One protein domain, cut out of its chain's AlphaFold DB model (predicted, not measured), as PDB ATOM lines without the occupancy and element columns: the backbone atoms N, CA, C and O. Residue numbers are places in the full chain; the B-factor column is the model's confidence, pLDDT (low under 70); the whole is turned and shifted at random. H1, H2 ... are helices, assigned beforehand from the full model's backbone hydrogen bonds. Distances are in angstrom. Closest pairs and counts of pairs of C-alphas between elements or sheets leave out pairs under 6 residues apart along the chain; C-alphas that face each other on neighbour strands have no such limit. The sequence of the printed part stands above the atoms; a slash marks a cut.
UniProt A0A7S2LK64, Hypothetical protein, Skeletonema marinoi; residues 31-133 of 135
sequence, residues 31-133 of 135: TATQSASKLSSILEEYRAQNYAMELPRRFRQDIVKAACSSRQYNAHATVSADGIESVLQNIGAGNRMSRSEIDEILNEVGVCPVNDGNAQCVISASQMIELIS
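AT A GLANCE: This is residues 31 to 133 of the 135 residues of the protein "Hypothetical protein" of Skeletonema marinoi (UniProt A0A7S2LK64). Five crossed helices form a small cluster, with the long H1 along one side, H4 across its first end, and H3, H2 and H5 completing the group. The loop of residues 110 to 124 reaches away at one end. The printed part has 103 residues, five named helices, H1 to H5, and no named strand; it is all helix, compact with a radius of gyration of the C-alphas of 13.1 A, and spans 45 by 29 by 21 A.

HOW THE PARTS SIT: H1, residues 31 to 50, touches H4, residues 99 to 109, with residues 31 to 36 alone; the closest C-alphas, Ala 32 and Ile 105, are 5.2 A apart. H2, residues 56 to 67, touches H3, residues 81 to 90, with residues 63 to 67 alone; the closest C-alphas, Ala 67 and Gly 83, are 4.1 A apart. H2 touches H5, residues 125 to 131, at a steep tilt of 55 degrees, with residues 60 to 65 alone; the closest C-alphas, Val 64 and Ala 125, are 6.1 A apart. H3 touches H4; the closest C-alphas, Ala 81 and Ile 102, are 6.0 A apart. In each helix every O i to N i+4 pair is within hydrogen-bond range.

IN THESE COORDINATES: H1 starts at C-alpha 31 (160.340, 191.266, 236.121) and is 28.7 A long; H5 ends at C-alpha 131 (173.509, 193.030, 240.718).

THE WHOLE: The printed part has no cut. The links H2 to H3 and H4 to H5 are long. Residues 70 to 75 and 114 to 119 have pLDDT under 70.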
ATOM      1  N   THR A  31     160.154 189.992 236.824       86.25
ATOM      2  CA  THR A  31     160.340 191.266 236.121       86.25
ATOM      3  C   THR A  31     161.637 191.957 236.537       86.25
ATOM      4  O   THR A  31     162.466 192.237 235.678       86.25
ATOM      5  N   ALA A  32     161.905 192.130 237.838       85.94
ATOM      6  CA  ALA A  32     163.149 192.764 238.283       85.94
ATOM      7  C   ALA A  32     164.394 191.938 237.936       85.94
ATOM      8  O   ALA A  32     165.447 192.504 237.651       85.94
ATOM      9  N   THR A  33     164.280 190.606 237.910       87.06
ATOM     10  CA  THR A  33     165.356 189.724 237.432       87.06
ATOM     11  C   THR A  33     165.656 189.999 235.962       87.06
ATOM     12  O   THR A  33     166.814 190.196 235.606       87.06
ATOM     13  N   GLN A  34     164.627 190.066 235.110       89.50
ATOM     14  CA  GLN A  34     164.790 190.383 233.690       89.50
ATOM     15  C   GLN A  34     165.387 191.780 233.488       89.50
ATOM     16  O   GLN A  34     166.344 191.922 232.725       89.50
ATOM     17  N   SER A  35     164.890 192.783 234.214       91.19
ATOM     18  CA  SER A  35     165.407 194.154 234.185       91.19
ATOM     19  C   SER A  35     166.881 194.207 234.623       91.19
ATOM     20  O   SER A  35     167.703 194.835 233.954       91.19
ATOM     21  N   ALA A  36     167.263 193.489 235.687       90.25
ATOM     22  CA  ALA A  36     168.648 193.423 236.161       90.25
ATOM     23  C   ALA A  36     169.575 192.678 235.185       90.25
ATOM     24  O   ALA A  36     170.681 193.148 234.907       90.25
ATOM     25  N   SER A  37     169.132 191.555 234.610       90.12
ATOM     26  CA  SER A  37     169.891 190.834 233.579       90.12
ATOM     27  C   SER A  37     170.085 191.691 232.327       90.12
ATOM     28  O   SER A  37     171.172 191.705 231.749       90.12
ATOM     29  N   LYS A  38     169.061 192.450 231.926       93.44
ATOM     30  CA  LYS A  38     169.126 193.388 230.801       93.44
ATOM     31  C   LYS A  38     170.138 194.504 231.056       93.44
ATOM     32  O   LYS A  38     170.975 194.761 230.192       93.44
ATOM     33  N   LEU A  39     170.114 195.109 232.244       92.44
ATOM     34  CA  LEU A  39     171.109 196.098 232.666       92.44
ATOM     35  C   LEU A  39     172.533 195.521 232.599       92.44
ATOM     36  O   LEU A  39     173.415 196.139 232.005       92.44
ATOM     37  N   SER A  40     172.745 194.317 233.146       91.88
ATOM     38  CA  SER A  40     174.050 193.641 233.115       91.88
ATOM     39  C   SER A  40     174.526 193.392 231.682       91.88
ATOM     40  O   SER A  40     175.662 193.709 231.340       91.88
ATOM     41  N   SER A  41     173.636 192.912 230.808       92.31
ATOM     42  CA  SER A  41     173.954 192.655 229.400       92.31
ATOM     43  C   SER A  41     174.365 193.919 228.646       92.31
ATOM     44  O   SER A  41     175.294 193.858 227.846       92.31
ATOM     45  N   ILE A  42     173.696 195.053 228.878       93.75
ATOM     46  CA  ILE A  42     174.039 196.332 228.235       93.75
ATOM     47  C   ILE A  42     175.444 196.776 228.654       93.75
ATOM     48  O   ILE A  42     176.255 197.168 227.813       93.75
ATOM     49  N   LEU A  43     175.735 196.706 229.955       92.50
ATOM     50  CA  LEU A  43     177.028 197.105 230.503       92.50
ATOM     51  C   LEU A  43     178.156 196.188 230.018       92.50
ATOM     52  O   LEU A  43     179.230 196.676 229.674       92.50
ATOM     53  N   GLU A  44     177.910 194.881 229.945       91.00
ATOM     54  CA  GLU A  44     178.892 193.907 229.471       91.00
ATOM     55  C   GLU A  44     179.148 194.029 227.964       91.00
ATOM     56  O   GLU A  44     180.297 193.966 227.531       91.00
ATOM     57  N   GLU A  45     178.112 194.285 227.161       91.88
ATOM     58  CA  GLU A  45     178.263 194.576 225.732       91.88
ATOM     59  C   GLU A  45     179.129 195.828 225.520       91.88
ATOM     60  O   GLU A  45     180.084 195.808 224.739       91.88
ATOM     61  N   TYR A  46     178.860 196.895 226.279       92.69
ATOM     62  CA  TYR A  46     179.659 198.118 226.233       92.69
ATOM     63  C   TYR A  46     181.111 197.874 226.666       92.69
ATOM     64  O   TYR A  46     182.040 198.342 225.999       92.69
ATOM     65  N   ARG A  47     181.327 197.095 227.736       92.38
ATOM     66  CA  ARG A  47     182.663 196.688 228.190       92.38
ATOM     67  C   ARG A  47     183.400 195.905 227.109       92.38
ATOM     68  O   ARG A  47     184.556 196.206 226.834       92.38
ATOM     69  N   ALA A  48     182.760 194.916 226.494       90.00
ATOM     70  CA  ALA A  48     183.378 194.082 225.470       90.00
ATOM     71  C   ALA A  48     183.812 194.899 224.243       90.00
ATOM     72  O   ALA A  48     184.857 194.614 223.662       90.00
ATOM     73  N   GLN A  49     183.052 195.935 223.879       90.56
ATOM     74  CA  GLN A  49     183.356 196.797 222.735       90.56
ATOM     75  C   GLN A  49     184.422 197.862 223.039       90.56
ATOM     76  O   GLN A  49     185.275 198.125 222.195       90.56
ATOM     77  N   ASN A  50     184.396 198.468 224.232       88.75
ATOM     78  CA  ASN A  50     185.208 199.657 224.543       88.75
ATOM     79  C   ASN A  50     186.382 199.369 225.493       88.75
ATOM     80  O   ASN A  50     187.378 200.088 225.491       88.75
ATOM     81  N   TYR A  51     186.287 198.299 226.284       88.19
ATOM     82  CA  TYR A  51     187.202 197.951 227.374       88.19
ATOM     83  C   TYR A  51     187.550 196.452 227.361       88.19
ATOM     84  O   TYR A  51     187.647 195.803 228.404       88.19
ATOM     85  N   ALA A  52     187.749 195.877 226.168       82.00
ATOM     86  CA  ALA A  52     187.992 194.442 225.985       82.00
ATOM     87  C   ALA A  52     189.182 193.908 226.810       82.00
ATOM     88  O   ALA A  52     189.133 192.785 227.308       82.00
ATOM     89  N   MET A  53     190.232 194.723 226.977       84.94
ATOM     90  CA  MET A  53     191.439 194.385 227.747       84.94
ATOM     91  C   MET A  53     191.345 194.744 229.239       84.94
ATOM     92  O   MET A  53     192.281 194.482 229.995       84.94
ATOM     93  N   GLU A  54     190.253 195.370 229.682       81.38
ATOM     94  CA  GLU A  54     190.098 195.787 231.071       81.38
ATOM     95  C   GLU A  54     189.534 194.666 231.950       81.38
ATOM     96  O   GLU A  54     188.658 193.894 231.558       81.38
ATOM     97  N   LEU A  55     190.015 194.609 233.196       81.88
ATOM     98  CA  LEU A  55     189.488 193.699 234.202       81.88
ATOM     99  C   LEU A  55     188.007 194.017 234.481       81.88
ATOM    100  O   LEU A  55     187.716 195.129 234.933       81.88
ATOM    101  N   PRO A  56     187.082 193.037 234.384       83.38
ATOM    102  CA  PRO A  56     185.647 193.261 234.608       83.38
ATOM    103  C   PRO A  56     185.322 193.906 235.957       83.38
ATOM    104  O   PRO A  56     184.309 194.575 236.131       83.38
ATOM    105  N   ARG A  57     186.174 193.697 236.966       86.12
ATOM    106  CA  ARG A  57     186.022 194.323 238.283       86.12
ATOM    107  C   ARG A  57     186.250 195.839 238.255       86.12
ATOM    108  O   ARG A  57     185.511 196.539 238.935       86.12
ATOM    109  N   ARG A  58     187.254 196.328 237.516       86.38
ATOM    110  CA  ARG A  58     187.564 197.767 237.435       86.38
ATOM    111  C   ARG A  58     186.464 198.510 236.690       86.38
ATOM    112  O   ARG A  58     185.886 199.431 237.251       86.38
ATOM    113  N   PHE A  59     186.059 197.974 235.541       89.12
ATOM    114  CA  PHE A  59     184.927 198.484 234.775       89.12
ATOM    115  C   PHE A  59     183.660 198.647 235.634       89.12
ATOM    116  O   PHE A  59     183.076 199.725 235.691       89.12
ATOM    117  N   ARG A  60     183.265 197.607 236.384       89.38
ATOM    118  CA  ARG A  60     182.096 197.678 237.281       89.38
ATOM    119  C   ARG A  60     182.232 198.772 238.341       89.38
ATOM    120  O   ARG A  60     181.257 199.459 238.625       89.38
ATOM    121  N   GLN A  61     183.419 198.940 238.926       88.75
ATOM    122  CA  GLN A  61     183.664 200.000 239.909       88.75
ATOM    123  C   GLN A  61     183.515 201.391 239.294       88.75
ATOM    124  O   GLN A  61     182.901 202.254 239.918       88.75
ATOM    125  N   ASP A  62     184.018 201.594 238.078       89.19
ATOM    126  CA  ASP A  62     183.911 202.875 237.382       89.19
ATOM    127  C   ASP A  62     182.469 203.186 236.976       89.19
ATOM    128  O   ASP A  62     182.008 204.310 237.178       89.19
ATOM    129  N   ILE A  63     181.716 202.181 236.521       90.62
ATOM    130  CA  ILE A  63     180.281 202.307 236.245       90.62
ATOM    131  C   ILE A  63     179.503 202.695 237.504       90.62
ATOM    132  O   ILE A  63     178.735 203.655 237.488       90.62
ATOM    133  N   VAL A  64     179.715 201.990 238.618       90.31
ATOM    134  CA  VAL A  64     179.016 202.304 239.874       90.31
ATOM    135  C   VAL A  64     179.416 203.689 240.377       90.31
ATOM    136  O   VAL A  64     178.563 204.452 240.817       90.31
ATOM    137  N   LYS A  65     180.693 204.061 240.260       89.44
ATOM    138  CA  LYS A  65     181.171 205.400 240.611       89.44
ATOM    139  C   LYS A  65     180.522 206.490 239.755       89.44
ATOM    140  O   LYS A  65     180.214 207.546 240.298       89.44
ATOM    141  N   ALA A  66     180.299 206.243 238.465       89.50
ATOM    142  CA  ALA A  66     179.590 207.161 237.577       89.50
ATOM    143  C   ALA A  66     178.087 207.260 237.898       89.50
ATOM    144  O   ALA A  66     177.499 208.323 237.714       89.50
ATOM    145  N   ALA A  67     177.478 206.184 238.409       89.62
ATOM    146  CA  ALA A  67     176.072 206.159 238.815       89.62
ATOM    147  C   ALA A  67     175.817 206.777 240.206       89.62
ATOM    148  O   ALA A  67     174.683 207.111 240.544       89.62
ATOM    149  N   CYS A  68     176.847 206.921 241.040       88.06
ATOM    150  CA  CYS A  68     176.720 207.515 242.368       88.06
ATOM    151  C   CYS A  68     176.554 209.041 242.292       88.06
ATOM    152  O   CYS A  68     177.366 209.737 241.687       88.06
ATOM    153  N   SER A  69     175.570 209.594 243.010       70.56
ATOM    154  CA  SER A  69     175.376 211.054 243.093       70.56
ATOM    155  C   SER A  69     176.478 211.772 243.887       70.56
ATOM    156  O   SER A  69     176.693 212.973 243.724       70.56
ATOM    157  N   SER A  70     177.188 211.056 244.767       65.88
ATOM    158  CA  SER A  70     178.288 211.614 245.558       65.88
ATOM    159  C   SER A  70     179.606 211.569 244.786       65.88
ATOM    160  O   SER A  70     180.040 210.509 244.338       65.88
ATOM    161  N   ARG A  71     180.321 212.705 244.738       59.66
ATOM    162  CA  ARG A  71     181.693 212.785 244.194       59.66
ATOM    163  C   ARG A  71     182.685 211.870 244.919       59.66
ATOM    164  O   ARG A  71     183.746 211.568 244.373       59.66
ATOM    165  N   GLN A  72     182.371 211.451 246.144       61.00
ATOM    166  CA  GLN A  72     183.187 210.524 246.917       61.00
ATOM    167  C   GLN A  72     182.540 209.141 246.927       61.00
ATOM    168  O   GLN A  72     181.513 208.923 247.570       61.00
ATOM    169  N   TYR A  73     183.192 208.199 246.244       66.12
ATOM    170  CA  TYR A  73     182.899 206.777 246.367       66.12
ATOM    171  C   TYR A  73     183.314 206.315 247.771       66.12
ATOM    172  O   TYR A  73     184.499 206.136 248.053       66.12
ATOM    173  N   ASN A  74     182.342 206.189 248.671       69.38
ATOM    174  CA  ASN A  74     182.526 205.692 250.030       69.38
ATOM    175  C   ASN A  74     181.538 204.543 250.311       69.38
ATOM    176  O   ASN A  74     180.690 204.225 249.480       69.38
ATOM    177  N   ALA A  75     181.643 203.909 251.482       62.16
ATOM    178  CA  ALA A  75     180.788 202.774 251.854       62.16
ATOM    179  C   ALA A  75     179.283 203.115 251.928       62.16
ATOM    180  O   ALA A  75     178.451 202.212 251.919       62.16
ATOM    181  N   HIS A  76     178.938 204.403 251.977       70.69
ATOM    182  CA  HIS A  76     177.571 204.919 251.999       70.69
ATOM    183  C   HIS A  76     177.147 205.520 250.656       70.69
ATOM    184  O   HIS A  76     176.098 206.157 250.583       70.69
ATOM    185  N   ALA A  77     177.948 205.354 249.601       83.69
ATOM    186  CA  ALA A  77     177.588 205.841 248.284       83.69
ATOM    187  C   ALA A  77     176.327 205.115 247.806       83.69
ATOM    188  O   ALA A  77     176.262 203.881 247.795       83.69
ATOM    189  N   THR A  78     175.324 205.905 247.441       88.62
ATOM    190  CA  THR A  78     174.044 205.434 246.935       88.62
ATOM    191  C   THR A  78     173.928 205.716 245.446       88.62
ATOM    192  O   THR A  78     174.471 206.693 244.923       88.62
ATOM    193  N   VAL A  79     173.203 204.833 244.775       89.94
ATOM    194  CA  VAL A  79     172.855 204.901 243.365       89.94
ATOM    195  C   VAL A  79     171.341 205.070 243.283       89.94
ATOM    196  O   VAL A  79     170.591 204.264 243.842       89.94
ATOM    197  N   SER A  80     170.908 206.139 242.617       91.75
ATOM    198  CA  SER A  80     169.508 206.400 242.274       91.75
ATOM    199  C   SER A  80     169.229 206.006 240.824       91.75
ATOM    200  O   SER A  80     170.155 205.767 240.044       91.75
ATOM    201  N   ALA A  81     167.953 205.984 240.438       91.38
ATOM    202  CA  ALA A  81     167.583 205.715 239.051       91.38
ATOM    203  C   ALA A  81     168.133 206.786 238.099       91.38
ATOM    204  O   ALA A  81     168.605 206.441 237.020       91.38
ATOM    205  N   ASP A  82     168.197 208.051 238.534       91.75
ATOM    206  CA  ASP A  82     168.809 209.136 237.753       91.75
ATOM    207  C   ASP A  82     170.299 208.867 237.490       91.75
ATOM    208  O   ASP A  82     170.816 209.138 236.407       91.75
ATOM    209  N   GLY A  83     170.992 208.286 238.473       91.88
ATOM    210  CA  GLY A  83     172.382 207.865 238.332       91.88
ATOM    211  C   GLY A  83     172.563 206.762 237.289       91.88
ATOM    212  O   GLY A  83     173.479 206.829 236.468       91.88
ATOM    213  N   ILE A  84     171.670 205.771 237.280       92.25
ATOM    214  CA  ILE A  84     171.693 204.673 236.302       92.25
ATOM    215  C   ILE A  84     171.359 205.195 234.900       92.25
ATOM    216  O   ILE A  84     172.078 204.881 233.953       92.25
ATOM    217  N   GLU A  85     170.329 206.031 234.755       93.88
ATOM    218  CA  GLU A  85     169.984 206.646 233.467       93.88
ATOM    219  C   GLU A  85     171.119 207.509 232.922       93.88
ATOM    220  O   GLU A  85     171.432 207.421 231.738       93.88
ATOM    221  N   SER A  86     171.782 208.290 233.779       93.06
ATOM    222  CA  SER A  86     172.956 209.078 233.396       93.06
ATOM    223  C   SER A  86     174.068 208.189 232.834       93.06
ATOM    224  O   SER A  86     174.608 208.468 231.764       93.06
ATOM    225  N   VAL A  87     174.374 207.065 233.491       93.69
ATOM    226  CA  VAL A  87     175.343 206.091 232.965       93.69
ATOM    227  C   VAL A  87     174.898 205.541 231.615       93.69
ATOM    228  O   VAL A  87     175.695 205.536 230.679       93.69
ATOM    229  N   LEU A  88     173.640 205.111 231.492       93.69
ATOM    230  CA  LEU A  88     173.112 204.565 230.242       93.69
ATOM    231  C   LEU A  88     173.180 205.589 229.104       93.69
ATOM    232  O   LEU A  88     173.568 205.239 227.993       93.69
ATOM    233  N   GLN A  89     172.866 206.856 229.367       93.50
ATOM    234  CA  GLN A  89     173.014 207.936 228.391       93.50
ATOM    235  C   GLN A  89     174.480 208.137 227.990       93.50
ATOM    236  O   GLN A  89     174.778 208.202 226.798       93.50
ATOM    237  N   ASN A  90     175.398 208.156 228.959       92.25
ATOM    238  CA  ASN A  90     176.825 208.376 228.715       92.25
ATOM    239  C   ASN A  90     177.476 207.266 227.876       92.25
ATOM    240  O   ASN A  90     178.392 207.548 227.108       92.25
ATOM    241  N   ILE A  91     176.999 206.022 227.985       91.88
ATOM    242  CA  ILE A  91     177.491 204.892 227.177       91.88
ATOM    243  C   ILE A  91     176.721 204.707 225.856       91.88
ATOM    244  O   ILE A  91     176.953 203.737 225.138       91.88
ATOM    245  N   GLY A  92     175.776 205.600 225.536       91.56
ATOM    246  CA  GLY A  92     174.962 205.524 224.318       91.56
ATOM    247  C   GLY A  92     173.818 204.500 224.358       91.56
ATOM    248  O   GLY A  92     173.252 204.174 223.320       91.56
ATOM    249  N   ALA A  93     173.452 204.001 225.540       93.31
ATOM    250  CA  ALA A  93     172.399 203.007 225.767       93.31
ATOM    251  C   ALA A  93     171.133 203.572 226.444       93.31
ATOM    252  O   ALA A  93     170.297 202.805 226.921       93.31
ATOM    253  N   GLY A  94     170.964 204.898 226.492       89.56
ATOM    254  CA  GLY A  94     169.867 205.557 227.218       89.56
ATOM    255  C   GLY A  94     168.452 205.172 226.763       89.56
ATOM    256  O   GLY A  94     167.509 205.305 227.528       89.56
ATOM    257  N   ASN A  95     168.289 204.661 225.541       91.69
ATOM    258  CA  ASN A  95     167.009 204.184 225.006       91.69
ATOM    259  C   ASN A  95     166.804 202.665 225.152       91.69
ATOM    260  O   ASN A  95     165.761 202.149 224.750       91.69
ATOM    261  N   ARG A  96     167.793 201.930 225.672       91.94
ATOM    262  CA  ARG A  96     167.724 200.467 225.772       91.94
ATOM    263  C   ARG A  96     166.956 200.007 226.998       91.94
ATOM    264  O   ARG A  96     166.493 198.872 227.007       91.94
ATOM    265  N   MET A  97     166.808 200.859 228.005       92.88
ATOM    266  CA  MET A  97     166.126 200.547 229.254       92.88
ATOM    267  C   MET A  97     165.268 201.735 229.677       92.88
ATOM    268  O   MET A  97     165.711 202.877 229.607       92.88
ATOM    269  N   SER A  98     164.032 201.457 230.067       93.44
ATOM    270  CA  SER A  98     163.072 202.457 230.516       93.44
ATOM    271  C   SER A  98     163.255 202.793 231.993       93.44
ATOM    272  O   SER A  98     163.731 201.972 232.780       93.44
ATOM    273  N   ARG A  99     162.797 203.984 232.388       92.31
ATOM    274  CA  ARG A  99     162.804 204.415 233.789       92.31
ATOM    275  C   ARG A  99     162.069 203.436 234.707       92.31
ATOM    276  O   ARG A  99     162.578 203.116 235.773       92.31
ATOM    277  N   SER A 100     160.930 202.904 234.265       91.31
ATOM    278  CA  SER A 100     160.151 201.924 235.029       91.31
ATOM    279  C   SER A 100     160.931 200.637 235.304       91.31
ATOM    280  O   SER A 100     160.903 200.158 236.429       91.31
ATOM    281  N   GLU A 101     161.688 200.119 234.329       91.88
ATOM    282  CA  GLU A 101     162.544 198.936 234.534       91.88
ATOM    283  C   GLU A 101     163.658 199.204 235.561       91.88
ATOM    284  O   GLU A 101     164.039 198.317 236.323       91.88
ATOM    285  N   ILE A 102     164.196 200.429 235.594       92.12
ATOM    286  CA  ILE A 102     165.205 200.832 236.583       92.12
ATOM    287  C   ILE A 102     164.558 200.950 237.968       92.12
ATOM    288  O   ILE A 102     165.092 200.429 238.948       92.12
ATOM    289  N   ASP A 103     163.390 201.587 238.051       90.94
ATOM    290  CA  ASP A 103     162.644 201.736 239.298       90.94
ATOM    291  C   ASP A 103     162.197 200.380 239.860       90.94
ATOM    292  O   ASP A 103     162.213 200.200 241.072       90.94
ATOM    293  N   GLU A 104     161.853 199.395 239.029       90.38
ATOM    294  CA  GLU A 104     161.565 198.022 239.476       90.38
ATOM    295  C   GLU A 104     162.748 197.409 240.233       90.38
ATOM    296  O   GLU A 104     162.575 196.866 241.327       90.38
ATOM    297  N   ILE A 105     163.965 197.549 239.696       90.25
ATOM    298  CA  ILE A 105     165.183 197.061 240.353       90.25
ATOM    299  C   ILE A 105     165.382 197.779 241.689       90.25
ATOM    300  O   ILE A 105     165.655 197.139 242.707       90.25
ATOM    301  N   LEU A 106     165.251 199.107 241.709       89.81
ATOM    302  CA  LEU A 106     165.496 199.898 242.916       89.81
ATOM    303  C   LEU A 106     164.422 199.707 243.986       89.81
ATOM    304  O   LEU A 106     164.760 199.701 245.165       89.81
ATOM    305  N   ASN A 107     163.160 199.523 243.606       87.94
ATOM    306  CA  ASN A 107     162.077 199.217 244.539       87.94
ATOM    307  C   ASN A 107     162.294 197.867 245.229       87.94
ATOM    308  O   ASN A 107     161.936 197.696 246.394       87.94
ATOM    309  N   GLU A 108     162.877 196.900 244.523       86.94
ATOM    310  CA  GLU A 108     163.040 195.553 245.056       86.94
ATOM    311  C   GLU A 108     164.351 195.360 245.834       86.94
ATOM    312  O   GLU A 108     164.383 194.681 246.867       86.94
ATOM    313  N   VAL A 109     165.435 195.979 245.362       84.19
ATOM    314  CA  VAL A 109     166.785 195.835 245.932       84.19
ATOM    315  C   VAL A 109     167.114 196.961 246.913       84.19
ATOM    316  O   VAL A 109     167.923 196.781 247.830       84.19
ATOM    317  N   GLY A 110     166.531 198.135 246.698       83.81
ATOM    318  CA  GLY A 110     166.872 199.366 247.392       83.81
ATOM    319  C   GLY A 110     166.104 199.605 248.676       83.81
ATOM    320  O   GLY A 110     165.239 198.842 249.103       83.81
ATOM    321  N   VAL A 111     166.476 200.710 249.310       81.69
ATOM    322  CA  VAL A 111     165.770 201.277 250.450       81.69
ATOM    323  C   VAL A 111     165.019 202.497 249.944       81.69
ATOM    324  O   VAL A 111     165.624 203.450 249.454       81.69
ATOM    325  N   CYS A 112     163.698 202.458 250.067       79.00
ATOM    326  CA  CYS A 112     162.834 203.593 249.781       79.00
ATOM    327  C   CYS A 112     162.628 204.366 251.095       79.00
ATOM    328  O   CYS A 112     162.105 203.788 252.055       79.00
ATOM    329  N   PRO A 113     163.080 205.628 251.200       71.31
ATOM    330  CA  PRO A 113     162.847 206.411 252.404       71.31
ATOM    331  C   PRO A 113     161.340 206.570 252.647       71.31
ATOM    332  O   PRO A 113     160.578 206.867 251.735       71.31
ATOM    333  N   VAL A 114     160.901 206.372 253.891       63.66
ATOM    334  CA  VAL A 114     159.469 206.336 254.251       63.66
ATOM    335  C   VAL A 114     158.844 207.744 254.343       63.66
ATOM    336  O   VAL A 114     157.653 207.859 254.605       63.66
ATOM    337  N   ASN A 115     159.596 208.829 254.108       63.16
ATOM    338  CA  ASN A 115     159.122 210.188 254.390       63.16
ATOM    339  C   ASN A 115     159.207 211.159 253.196       63.16
ATOM    340  O   ASN A 115     160.236 211.244 252.531       63.16
ATOM    341  N   ASP A 116     158.113 211.916 253.030       52.81
ATOM    342  CA  ASP A 116     157.892 213.104 252.185       52.81
ATOM    343  C   ASP A 116     157.908 212.926 250.655       52.81
ATOM    344  O   ASP A 116     158.860 213.304 249.983       52.81
ATOM    345  N   GLY A 117     156.804 212.398 250.099       55.72
ATOM    346  CA  GLY A 117     156.206 212.758 248.791       55.72
ATOM    347  C   GLY A 117     157.001 212.570 247.486       55.72
ATOM    348  O   GLY A 117     156.405 212.611 246.415       55.72
ATOM    349  N   ASN A 118     158.315 212.364 247.555       59.66
ATOM    350  CA  ASN A 118     159.261 212.297 246.439       59.66
ATOM    351  C   ASN A 118     160.481 211.419 246.796       59.66
ATOM    352  O   ASN A 118     161.606 211.643 246.346       59.66
ATOM    353  N   ALA A 119     160.281 210.448 247.686       63.03
ATOM    354  CA  ALA A 119     161.325 209.538 248.118       63.03
ATOM    355  C   ALA A 119     161.642 208.534 246.999       63.03
ATOM    356  O   ALA A 119     160.959 207.525 246.842       63.03
ATOM    357  N   GLN A 120     162.682 208.814 246.212       77.19
ATOM    358  CA  GLN A 120     163.215 207.846 245.255       77.19
ATOM    359  C   GLN A 120     163.915 206.702 245.995       77.19
ATOM    360  O   GLN A 120     164.699 206.925 246.923       77.19
ATOM    361  N   CYS A 121     163.654 205.471 245.562       86.75
ATOM    362  CA  CYS A 121     164.366 204.306 246.064       86.75
ATOM    363  C   CYS A 121     165.821 204.349 245.598       86.75
ATOM    364  O   CYS A 121     166.120 204.681 244.450       86.75
ATOM    365  N   VAL A 122     166.733 204.010 246.504       89.06
ATOM    366  CA  VAL A 122     168.169 203.995 246.226       89.06
ATOM    367  C   VAL A 122     168.777 202.675 246.662       89.06
ATOM    368  O   VAL A 122     168.354 202.074 247.649       89.06
ATOM    369  N   ILE A 123     169.810 202.237 245.951       89.75
ATOM    370  CA  ILE A 123     170.633 201.087 246.339       89.75
ATOM    371  C   ILE A 123     172.028 201.565 246.724       89.75
ATOM    372  O   ILE A 123     172.510 202.581 246.231       89.75
ATOM    373  N   SER A 124     172.709 200.840 247.602       89.31
ATOM    374  CA  SER A 124     174.124 201.107 247.871       89.31
ATOM    375  C   SER A 124     175.008 200.666 246.701       89.31
ATOM    376  O   SER A 124     174.678 199.738 245.959       89.31
ATOM    377  N   ALA A 125     176.181 201.285 246.572       87.62
ATOM    378  CA  ALA A 125     177.178 200.934 245.563       87.62
ATOM    379  C   ALA A 125     177.534 199.434 245.568       87.62
ATOM    380  O   ALA A 125     177.654 198.812 244.514       87.62
ATOM    381  N   SER A 126     177.647 198.827 246.751       86.56
ATOM    382  CA  SER A 126     177.921 197.393 246.891       86.56
ATOM    383  C   SER A 126     176.796 196.525 246.323       86.56
ATOM    384  O   SER A 126     177.075 195.532 245.655       86.56
ATOM    385  N   GLN A 127     175.533 196.914 246.542       87.94
ATOM    386  CA  GLN A 127     174.376 196.207 245.983       87.94
ATOM    387  C   GLN A 127     174.336 196.333 244.457       87.94
ATOM    388  O   GLN A 127     174.093 195.344 243.774       87.94
ATOM    389  N   MET A 128     174.643 197.518 243.919       89.44
ATOM    390  CA  MET A 128     174.757 197.725 242.472       89.44
ATOM    391  C   MET A 128     175.839 196.826 241.861       89.44
ATOM    392  O   MET A 128     175.593 196.179 240.848       89.44
ATOM    393  N   ILE A 129     177.015 196.730 242.498       89.06
ATOM    394  CA  ILE A 129     178.085 195.826 242.058       89.06
ATOM    395  C   ILE A 129     177.598 194.379 242.059       89.06
ATOM    396  O   ILE A 129     177.840 193.672 241.088       89.06
ATOM    397  N   GLU A 130     176.931 193.923 243.118       87.38
ATOM    398  CA  GLU A 130     176.436 192.545 243.189       87.38
ATOM    399  C   GLU A 130     175.427 192.241 242.069       87.38
ATOM    400  O   GLU A 130     175.538 191.195 241.426       87.38
ATOM    401  N   LEU A 131     174.501 193.166 241.790       87.56
ATOM    402  CA  LEU A 131     173.509 193.030 240.718       87.56
ATOM    403  C   LEU A 131     174.163 192.792 239.356       87.56
ATOM    404  O   LEU A 131     173.809 191.843 238.662       87.56
ATOM    405  N   ILE A 132     175.166 193.599 239.011       86.88
ATOM    406  CA  ILE A 132     175.885 193.507 237.730       86.88
ATOM    407  C   ILE A 132     177.010 192.456 237.743       86.88
ATOM    408  O   ILE A 132     177.839 192.418 236.841       86.88
ATOM    409  N   SER A 133     177.110 191.646 238.805       82.06
ATOM    410  CA  SER A 133     178.110 190.574 238.934       82.06
ATOM    411  C   SER A 133     177.533 189.169 238.792       82.06
ATOM    412  O   SER A 133     178.312 188.227 238.658       82.06
TER     413      SER A 133